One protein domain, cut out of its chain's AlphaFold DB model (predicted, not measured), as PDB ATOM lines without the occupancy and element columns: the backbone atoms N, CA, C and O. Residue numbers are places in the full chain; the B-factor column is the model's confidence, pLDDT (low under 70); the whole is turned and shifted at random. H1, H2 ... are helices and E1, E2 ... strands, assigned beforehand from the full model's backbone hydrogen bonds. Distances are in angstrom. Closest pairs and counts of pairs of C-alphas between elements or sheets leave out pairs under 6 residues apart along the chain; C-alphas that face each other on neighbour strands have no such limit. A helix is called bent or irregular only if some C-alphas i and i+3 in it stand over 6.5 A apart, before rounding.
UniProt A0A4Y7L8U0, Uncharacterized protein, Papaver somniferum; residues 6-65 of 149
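AT A GLANCE: This is residues 6 to 65 of the 149 residues of an uncharacterized protein of Papaver somniferum (UniProt A0A4Y7L8U0). A small, rounded body has two layers: the strand hairpin E1 and E2 with H1 beside E1 makes one, and the helical hairpin H3 and H4 makes the other. H2 sits at one end, between the two hairpins along the chain, and residues 63 to 64 come back to pair antiparallel with residues 27 to 28 of E2. The printed part has 60 residues, with four named helices and two named strands in the order H1 E1 E2 H2 H3 H4; the sheet, E1 - E2, is antiparallel and the class is mixed, helices and strands. It is compact, with a radius of gyration of the C-alphas of 9.8 A and spans of 24 by 23 by 16 A.

IN THESE COORDINATES: H1, residues 7 to 13, begins at C-alpha 7 (-33.004, -47.154, 24.292) and is irregular, with C-alphas 8 and 11 7.2 A apart. E1 is residues 20 to 23, E2 residues 26 to 29 and H2 residues 30 to 35. H3, residues 40 to 48, is 12.3 A long. H4, residues 52 to 58, is 10.1 A long and ends at C-alpha 58 (-29.118, -39.990, 33.686).

HOW THE PARTS SIT: In the hairpin of E1 and E2, N 21 and O 28 are within hydrogen-bond range at 2.9 A. The closest C-alphas of H1 and E1, Leu 7 and Val 21, are 5.9 A apart. H1 touches H3, closest C-alphas Arg 8 and Ala 47 at 5.3 A, opposite ways at a steep tilt of 51 degrees. H3 and H4, a helical hairpin, touch with C-alphas Ala 46 and Ala 55 closest at 5.6 A, at a shallow tilt of 8 degrees. The closest C-alphas of E1 and H4, Ile 23 and Val 52, are 6.5 A apart. H2 is close to H3 but not clearly touching. In H2, H3 and H4 every O i to N i+4 pair is within hydrogen-bond range; H1 has 0 of 3, but 3 of 4 O i to N i+3 pairs.

THE WHOLE: The C-alphas farthest apart, Arg 49 and Pro 65, are 25.8 A apart. The printed part has no cut, no link is long, and no printed residue is under 70 in pLDDT.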
ATOM      1  N   ALA A   6     -33.528 -51.986  23.850       89.38
ATOM      2  CA  ALA A   6     -32.811 -50.858  23.262       89.38
ATOM      3  C   ALA A   6     -33.384 -49.534  23.791       89.38
ATOM      4  O   ALA A   6     -34.556 -49.459  24.151       89.38
ATOM      5  N   LEU A   7     -32.578 -48.468  23.789       89.50
ATOM      6  CA  LEU A   7     -33.004 -47.154  24.292       89.50
ATOM      7  C   LEU A   7     -34.310 -46.656  23.657       89.50
ATOM      8  O   LEU A   7     -35.197 -46.210  24.369       89.50
ATOM      9  N   ARG A   8     -34.453 -46.797  22.340       88.94
ATOM     10  CA  ARG A   8     -35.666 -46.412  21.597       88.94
ATOM     11  C   ARG A   8     -36.937 -47.153  22.032       88.94
ATOM     12  O   ARG A   8     -38.030 -46.643  21.834       88.94
ATOM     13  N   ASP A   9     -36.785 -48.358  22.575       88.94
ATOM     14  CA  ASP A   9     -37.899 -49.221  22.967       88.94
ATOM     15  C   ASP A   9     -38.281 -48.980  24.440       88.94
ATOM     16  O   ASP A   9     -39.319 -49.449  24.899       88.94
ATOM     17  N   LEU A  10     -37.473 -48.203  25.172       87.88
ATOM     18  CA  LEU A  10     -37.661 -47.922  26.590       87.88
ATOM     19  C   LEU A  10     -39.030 -47.316  26.947       87.88
ATOM     20  O   LEU A  10     -39.592 -47.771  27.940       87.88
ATOM     21  N   PRO A  11     -39.609 -46.360  26.189       89.00
ATOM     22  CA  PRO A  11     -40.910 -45.780  26.539       89.00
ATOM     23  C   PRO A  11     -42.040 -46.814  26.635       89.00
ATOM     24  O   PRO A  11     -42.944 -46.660  27.445       89.00
ATOM     25  N   ASN A  12     -41.956 -47.905  25.865       89.00
ATOM     26  CA  ASN A  12     -42.958 -48.976  25.875       89.00
ATOM     27  C   ASN A  12     -42.784 -49.961  27.043       89.00
ATOM     28  O   ASN A  12     -43.672 -50.767  27.303       89.00
ATOM     29  N   HIS A  13     -41.635 -49.913  27.715       87.25
ATOM     30  CA  HIS A  13     -41.223 -50.855  28.755       87.25
ATOM     31  C   HIS A  13     -40.830 -50.144  30.052       87.25
ATOM     32  O   HIS A  13     -40.164 -50.730  30.905       87.25
ATOM     33  N   ILE A  14     -41.172 -48.863  30.204       83.31
ATOM     34  CA  ILE A  14     -40.703 -48.069  31.341       83.31
ATOM     35  C   ILE A  14     -41.374 -48.479  32.654       83.31
ATOM     36  O   ILE A  14     -40.739 -48.438  33.704       83.31
ATOM     37  N   ASP A  15     -42.616 -48.953  32.578       82.62
ATOM     38  CA  ASP A  15     -43.373 -49.444  33.730       82.62
ATOM     39  C   ASP A  15     -43.042 -50.907  34.082       82.62
ATOM     40  O   ASP A  15     -43.540 -51.436  35.081       82.62
ATOM     41  N   ASP A  16     -42.182 -51.577  33.301       86.06
ATOM     42  CA  ASP A  16     -41.773 -52.946  33.601       86.06
ATOM     43  C   ASP A  16     -40.914 -52.966  34.885       86.06
ATOM     44  O   ASP A  16     -39.856 -52.333  34.948       86.06
ATOM     45  N   PRO A  17     -41.262 -53.778  35.904       78.31
ATOM     46  CA  PRO A  17     -40.558 -53.800  37.194       78.31
ATOM     47  C   PRO A  17     -39.127 -54.354  37.114       78.31
ATOM     48  O   PRO A  17     -38.393 -54.337  38.100       78.31
ATOM     49  N   LYS A  18     -38.740 -54.878  35.948       81.75
ATOM     50  CA  LYS A  18     -37.400 -55.382  35.628       81.75
ATOM     51  C   LYS A  18     -36.814 -54.689  34.394       81.75
ATOM     52  O   LYS A  18     -35.975 -55.275  33.708       81.75
ATOM     53  N   SER A  19     -37.296 -53.487  34.071       85.19
ATOM     54  CA  SER A  19     -36.876 -52.760  32.878       85.19
ATOM     55  C   SER A  19     -35.380 -52.472  32.918       85.19
ATOM     56  O   SER A  19     -34.869 -51.799  33.817       85.19
ATOM     57  N   LYS A  20     -34.667 -52.998  31.925       90.62
ATOM     58  CA  LYS A  20     -33.245 -52.747  31.707       90.62
ATOM     59  C   LYS A  20     -33.071 -52.176  30.321       90.62
ATOM     60  O   LYS A  20     -33.700 -52.648  29.378       90.62
ATOM     61  N   VAL A  21     -32.172 -51.213  30.178       91.12
ATOM     62  CA  VAL A  21     -31.862 -50.612  28.882       91.12
ATOM     63  C   VAL A  21     -30.410 -50.858  28.506       91.12
ATOM     64  O   VAL A  21     -29.493 -50.699  29.316       91.12
ATOM     65  N   GLN A  22     -30.192 -51.255  27.259       90.00
ATOM     66  CA  GLN A  22     -28.880 -51.404  26.664       90.00
ATOM     67  C   GLN A  22     -28.534 -50.146  25.870       90.00
ATOM     68  O   GLN A  22     -29.179 -49.796  24.881       90.00
ATOM     69  N   ILE A  23     -27.468 -49.478  26.299       86.81
ATOM     70  CA  ILE A  23     -26.919 -48.302  25.634       86.81
ATOM     71  C   ILE A  23     -25.483 -48.636  25.225       86.81
ATOM     72  O   ILE A  23     -24.561 -48.718  26.046       86.81
ATOM     73  N   GLY A  24     -25.286 -48.883  23.929       85.69
ATOM     74  CA  GLY A  24     -24.021 -49.393  23.402       85.69
ATOM     75  C   GLY A  24     -23.705 -50.785  23.958       85.69
ATOM     76  O   GLY A  24     -24.446 -51.730  23.725       85.69
ATOM     77  N   ARG A  25     -22.591 -50.919  24.692       85.00
ATOM     78  CA  ARG A  25     -22.161 -52.182  25.335       85.00
ATOM     79  C   ARG A  25     -22.478 -52.250  26.831       85.00
ATOM     80  O   ARG A  25     -21.952 -53.112  27.525       85.00
ATOM     81  N   LYS A  26     -23.243 -51.291  27.350       87.38
ATOM     82  CA  LYS A  26     -23.554 -51.183  28.776       87.38
ATOM     83  C   LYS A  26     -25.041 -51.405  28.988       87.38
ATOM     84  O   LYS A  26     -25.850 -50.924  28.197       87.38
ATOM     85  N   THR A  27     -25.361 -52.088  30.075       90.38
ATOM     86  CA  THR A  27     -26.730 -52.306  30.530       90.38
ATOM     87  C   THR A  27     -26.979 -51.450  31.760       90.38
ATOM     88  O   THR A  27     -26.096 -51.303  32.607       90.38
ATOM     89  N   TYR A  28     -28.166 -50.874  31.842       90.00
ATOM     90  CA  TYR A  28     -28.584 -50.000  32.924       90.00
ATOM     91  C   TYR A  28     -29.933 -50.459  33.469       90.00
ATOM     92  O   TYR A  28     -30.795 -50.860  32.687       90.00
ATOM     93  N   ASP A  29     -30.098 -50.409  34.788       91.44
ATOM     94  CA  ASP A  29     -31.338 -50.755  35.473       91.44
ATOM     95  C   ASP A  29     -32.245 -49.524  35.552       91.44
ATOM     96  O   ASP A  29     -31.936 -48.533  36.218       91.44
ATOM     97  N   VAL A  30     -33.339 -49.551  34.797       90.31
ATOM     98  CA  VAL A  30     -34.298 -48.443  34.758       90.31
ATOM     99  C   VAL A  30     -35.324 -48.586  35.877       90.31
ATOM    100  O   VAL A  30     -35.793 -47.577  36.404       90.31
ATOM    101  N   ALA A  31     -35.622 -49.814  36.301       88.50
ATOM    102  CA  ALA A  31     -36.524 -50.053  37.418       88.50
ATOM    103  C   ALA A  31     -35.968 -49.445  38.715       88.50
ATOM    104  O   ALA A  31     -36.713 -48.792  39.445       88.50
ATOM    105  N   ASP A  32     -34.665 -49.579  38.971       87.81
ATOM    106  CA  ASP A  32     -34.010 -48.943  40.122       87.81
ATOM    107  C   ASP A  32     -33.981 -47.409  39.998       87.81
ATOM    108  O   ASP A  32     -34.246 -46.705  40.973       87.81
ATOM    109  N   TYR A  33     -33.752 -46.872  38.792       88.56
ATOM    110  CA  TYR A  33     -33.821 -45.427  38.532       88.56
ATOM    111  C   TYR A  33     -35.196 -44.842  38.896       88.56
ATOM    112  O   TYR A  33     -35.279 -43.799  39.547       88.56
ATOM    113  N   ILE A  34     -36.279 -45.524  38.517       88.62
ATOM    114  CA  ILE A  34     -37.650 -45.090  38.815       88.62
ATOM    115  C   ILE A  34     -37.985 -45.307  40.294       88.62
ATOM    116  O   ILE A  34     -38.601 -44.439  40.912       88.62
ATOM    117  N   ARG A  35     -37.551 -46.428  40.887       85.19
ATOM    118  CA  ARG A  35     -37.778 -46.742  42.310       85.19
ATOM    119  C   ARG A  35     -37.149 -45.702  43.237       85.19
ATOM    120  O   ARG A  35     -37.759 -45.341  44.239       85.19
ATOM    121  N   ASP A  36     -35.998 -45.156  42.855       87.62
ATOM    122  CA  ASP A  36     -35.319 -44.052  43.545       87.62
ATOM    123  C   ASP A  36     -36.008 -42.681  43.373       87.62
ATOM    124  O   ASP A  36     -35.465 -41.647  43.787       87.62
ATOM    125  N   GLY A  37     -37.170 -42.644  42.713       84.75
ATOM    126  CA  GLY A  37     -37.943 -41.432  42.461       84.75
ATOM    127  C   GLY A  37     -37.256 -40.465  41.498       84.75
ATOM    128  O   GLY A  37     -37.451 -39.253  41.606       84.75
ATOM    129  N   LYS A  38     -36.393 -40.956  40.596       88.31
ATOM    130  CA  LYS A  38     -35.784 -40.102  39.570       88.31
ATOM    131  C   LYS A  38     -36.794 -39.739  38.492       88.31
ATOM    132  O   LYS A  38     -37.803 -40.409  38.295       88.31
ATOM    133  N   ASP A  39     -36.493 -38.650  37.791       88.25
ATOM    134  CA  ASP A  39     -37.384 -38.117  36.774       88.25
ATOM    135  C   ASP A  39     -37.464 -39.057  35.565       88.25
ATOM    136  O   ASP A  39     -36.538 -39.142  34.747       88.25
ATOM    137  N   ARG A  40     -38.582 -39.781  35.483       88.44
ATOM    138  CA  ARG A  40     -38.898 -40.680  34.376       88.44
ATOM    139  C   ARG A  40     -39.107 -39.917  33.069       88.44
ATOM    140  O   ARG A  40     -38.715 -40.423  32.026       88.44
ATOM    141  N   GLU A  41     -39.662 -38.704  33.118       90.25
ATOM    142  CA  GLU A  41     -40.037 -37.944  31.922       90.25
ATOM    143  C   GLU A  41     -38.782 -37.486  31.176       90.25
ATOM    144  O   GLU A  41     -38.686 -37.638  29.961       90.25
ATOM    145  N   SER A  42     -37.753 -37.044  31.908       91.00
ATOM    146  CA  SER A  42     -36.432 -36.758  31.332       91.00
ATOM    147  C   SER A  42     -35.810 -37.974  30.636       91.00
ATOM    148  O   SER A  42     -35.163 -37.832  29.596       91.00
ATOM    149  N   LEU A  43     -36.001 -39.177  31.188       89.56
ATOM    150  CA  LEU A  43     -35.470 -40.405  30.600       89.56
ATOM    151  C   LEU A  43     -36.251 -40.826  29.347       89.56
ATOM    152  O   LEU A  43     -35.626 -41.196  28.353       89.56
ATOM    153  N   ILE A  44     -37.583 -40.720  29.368       90.94
ATOM    154  CA  ILE A  44     -38.444 -40.947  28.196       90.94
ATOM    155  C   ILE A  44     -38.084 -39.957  27.090       90.94
ATOM    156  O   ILE A  44     -37.807 -40.373  25.970       90.94
ATOM    157  N   ALA A  45     -37.989 -38.665  27.401       92.00
ATOM    158  CA  ALA A  45     -37.674 -37.634  26.418       92.00
ATOM    159  C   ALA A  45     -36.294 -37.853  25.772       92.00
ATOM    160  O   ALA A  45     -36.125 -37.655  24.567       92.00
ATOM    161  N   ALA A  46     -35.297 -38.298  26.547       91.25
ATOM    162  CA  ALA A  46     -34.000 -38.695  26.005       91.25
ATOM    163  C   ALA A  46     -34.104 -39.955  25.122       91.25
ATOM    164  O   ALA A  46     -33.449 -40.034  24.082       91.25
ATOM    165  N   ALA A  47     -34.937 -40.927  25.504       91.12
ATOM    166  CA  ALA A  47     -35.169 -42.152  24.745       91.12
ATOM    167  C   ALA A  47     -35.890 -41.907  23.409       91.12
ATOM    168  O   ALA A  47     -35.460 -42.438  22.384       91.12
ATOM    169  N   GLU A  48     -36.914 -41.053  23.388       90.06
ATOM    170  CA  GLU A  48     -37.645 -40.643  22.180       90.06
ATOM    171  C   GLU A  48     -36.741 -39.918  21.180       90.06
ATOM    172  O   GLU A  48     -36.797 -40.169  19.976       90.06
ATOM    173  N   ARG A  49     -35.838 -39.063  21.680       89.50
ATOM    174  CA  ARG A  49     -34.794 -38.420  20.864       89.50
ATOM    175  C   ARG A  49     -33.666 -39.372  20.465       89.50
ATOM    176  O   ARG A  49     -32.789 -38.983  19.694       89.50
ATOM    177  N   ASN A  50     -33.658 -40.595  21.000       88.31
ATOM    178  CA  ASN A  50     -32.557 -41.549  20.910       88.31
ATOM    179  C   ASN A  50     -31.205 -40.924  21.331       88.31
ATOM    180  O   ASN A  50     -30.147 -41.248  20.778       88.31
ATOM    181  N   ASP A  51     -31.229 -40.011  22.310       92.06
ATOM    182  CA  ASP A  51     -30.036 -39.358  22.843       92.06
ATOM    183  C   ASP A  51     -29.321 -40.289  23.825       92.06
ATOM    184  O   ASP A  51     -29.494 -40.275  25.047       92.06
ATOM    185  N   VAL A  52     -28.454 -41.109  23.245       90.25
ATOM    186  CA  VAL A  52     -27.589 -42.052  23.951       90.25
ATOM    187  C   VAL A  52     -26.719 -41.374  25.015       90.25
ATOM    188  O   VAL A  52     -26.453 -41.977  26.058       90.25
ATOM    189  N   LYS A  53     -26.246 -40.144  24.779       90.19
ATOM    190  CA  LYS A  53     -25.344 -39.456  25.714       90.19
ATOM    191  C   LYS A  53     -26.113 -38.967  26.933       90.19
ATOM    192  O   LYS A  53     -25.639 -39.143  28.058       90.19
ATOM    193  N   GLU A  54     -27.278 -38.377  26.709       90.88
ATOM    194  CA  GLU A  54     -28.155 -37.880  27.761       90.88
ATOM    195  C   GLU A  54     -28.713 -39.029  28.607       90.88
ATOM    196  O   GLU A  54     -28.543 -39.026  29.829       90.88
ATOM    197  N   ALA A  55     -29.243 -40.077  27.974       90.00
ATOM    198  CA  ALA A  55     -29.754 -41.255  28.674       90.00
ATOM    199  C   ALA A  55     -28.664 -41.950  29.513       90.00
ATOM    200  O   ALA A  55     -28.873 -42.264  30.686       90.00
ATOM    201  N   ALA A  56     -27.452 -42.120  28.968       89.94
ATOM    202  CA  ALA A  56     -26.337 -42.700  29.720       89.94
ATOM    203  C   ALA A  56     -25.870 -41.816  30.890       89.94
ATOM    204  O   ALA A  56     -25.331 -42.333  31.873       89.94
ATOM    205  N   LYS A  57     -26.045 -40.491  30.797       92.31
ATOM    206  CA  LYS A  57     -25.741 -39.553  31.885       92.31
ATOM    207  C   LYS A  57     -26.749 -39.697  33.024       92.31
ATOM    208  O   LYS A  57     -26.318 -39.781  34.174       92.31
ATOM    209  N   LEU A  58     -28.044 -39.770  32.709       91.00
ATOM    210  CA  LEU A  58     -29.118 -39.990  33.686       91.00
ATOM    211  C   LEU A  58     -28.939 -41.328  34.413       91.00
ATOM    212  O   LEU A  58     -28.989 -41.391  35.641       91.00
ATOM    213  N   LEU A  59     -28.615 -42.380  33.661       90.56
ATOM    214  CA  LEU A  59     -28.502 -43.742  34.175       90.56
ATOM    215  C   LEU A  59     -27.112 -44.100  34.713       90.56
ATOM    216  O   LEU A  59     -26.885 -45.233  35.122       90.56
ATOM    217  N   LYS A  60     -26.156 -43.163  34.761       90.69
ATOM    218  CA  LYS A  60     -24.745 -43.451  35.090       90.69
ATOM    219  C   LYS A  60     -24.555 -44.251  36.390       90.69
ATOM    220  O   LYS A  60     -23.638 -45.067  36.450       90.69
ATOM    221  N   ARG A  61     -25.390 -44.005  37.407       88.31
ATOM    222  CA  ARG A  61     -25.348 -44.696  38.711       88.31
ATOM    223  C   ARG A  61     -26.052 -46.053  38.731       88.31
ATOM    224  O   ARG A  61     -25.778 -46.841  39.618       88.31
ATOM    225  N   TYR A  62     -26.881 -46.334  37.736       89.31
ATOM    226  CA  TYR A  62     -27.692 -47.547  37.629       89.31
ATOM    227  C   TYR A  62     -27.096 -48.532  36.622       89.31
ATOM    228  O   TYR A  62     -27.798 -49.319  35.996       89.31
ATOM    229  N   LYS A  63     -25.784 -48.450  36.380       88.94
ATOM    230  CA  LYS A  63     -25.104 -49.357  35.460       88.94
ATOM    231  C   LYS A  63     -25.076 -50.752  36.082       88.94
ATOM    232  O   LYS A  63     -24.436 -50.947  37.111       88.94
ATOM    233  N   VAL A  64     -25.675 -51.719  35.399       84.38
ATOM    234  CA  VAL A  64     -25.610 -53.126  35.789       84.38
ATOM    235  C   VAL A  64     -24.188 -53.635  35.510       84.38
ATOM    236  O   VAL A  64     -23.696 -53.478  34.381       84.38
ATOM    237  N   PRO A  65     -23.488 -54.203  36.507       79.56
ATOM    238  CA  PRO A  65     -22.210 -54.864  36.287       79.56
ATOM    239  C   PRO A  65     -22.381 -56.007  35.281       79.56
ATOM    240  O   PRO A  65     -23.309 -56.800  35.386       79.56
TER     241      PRO A  65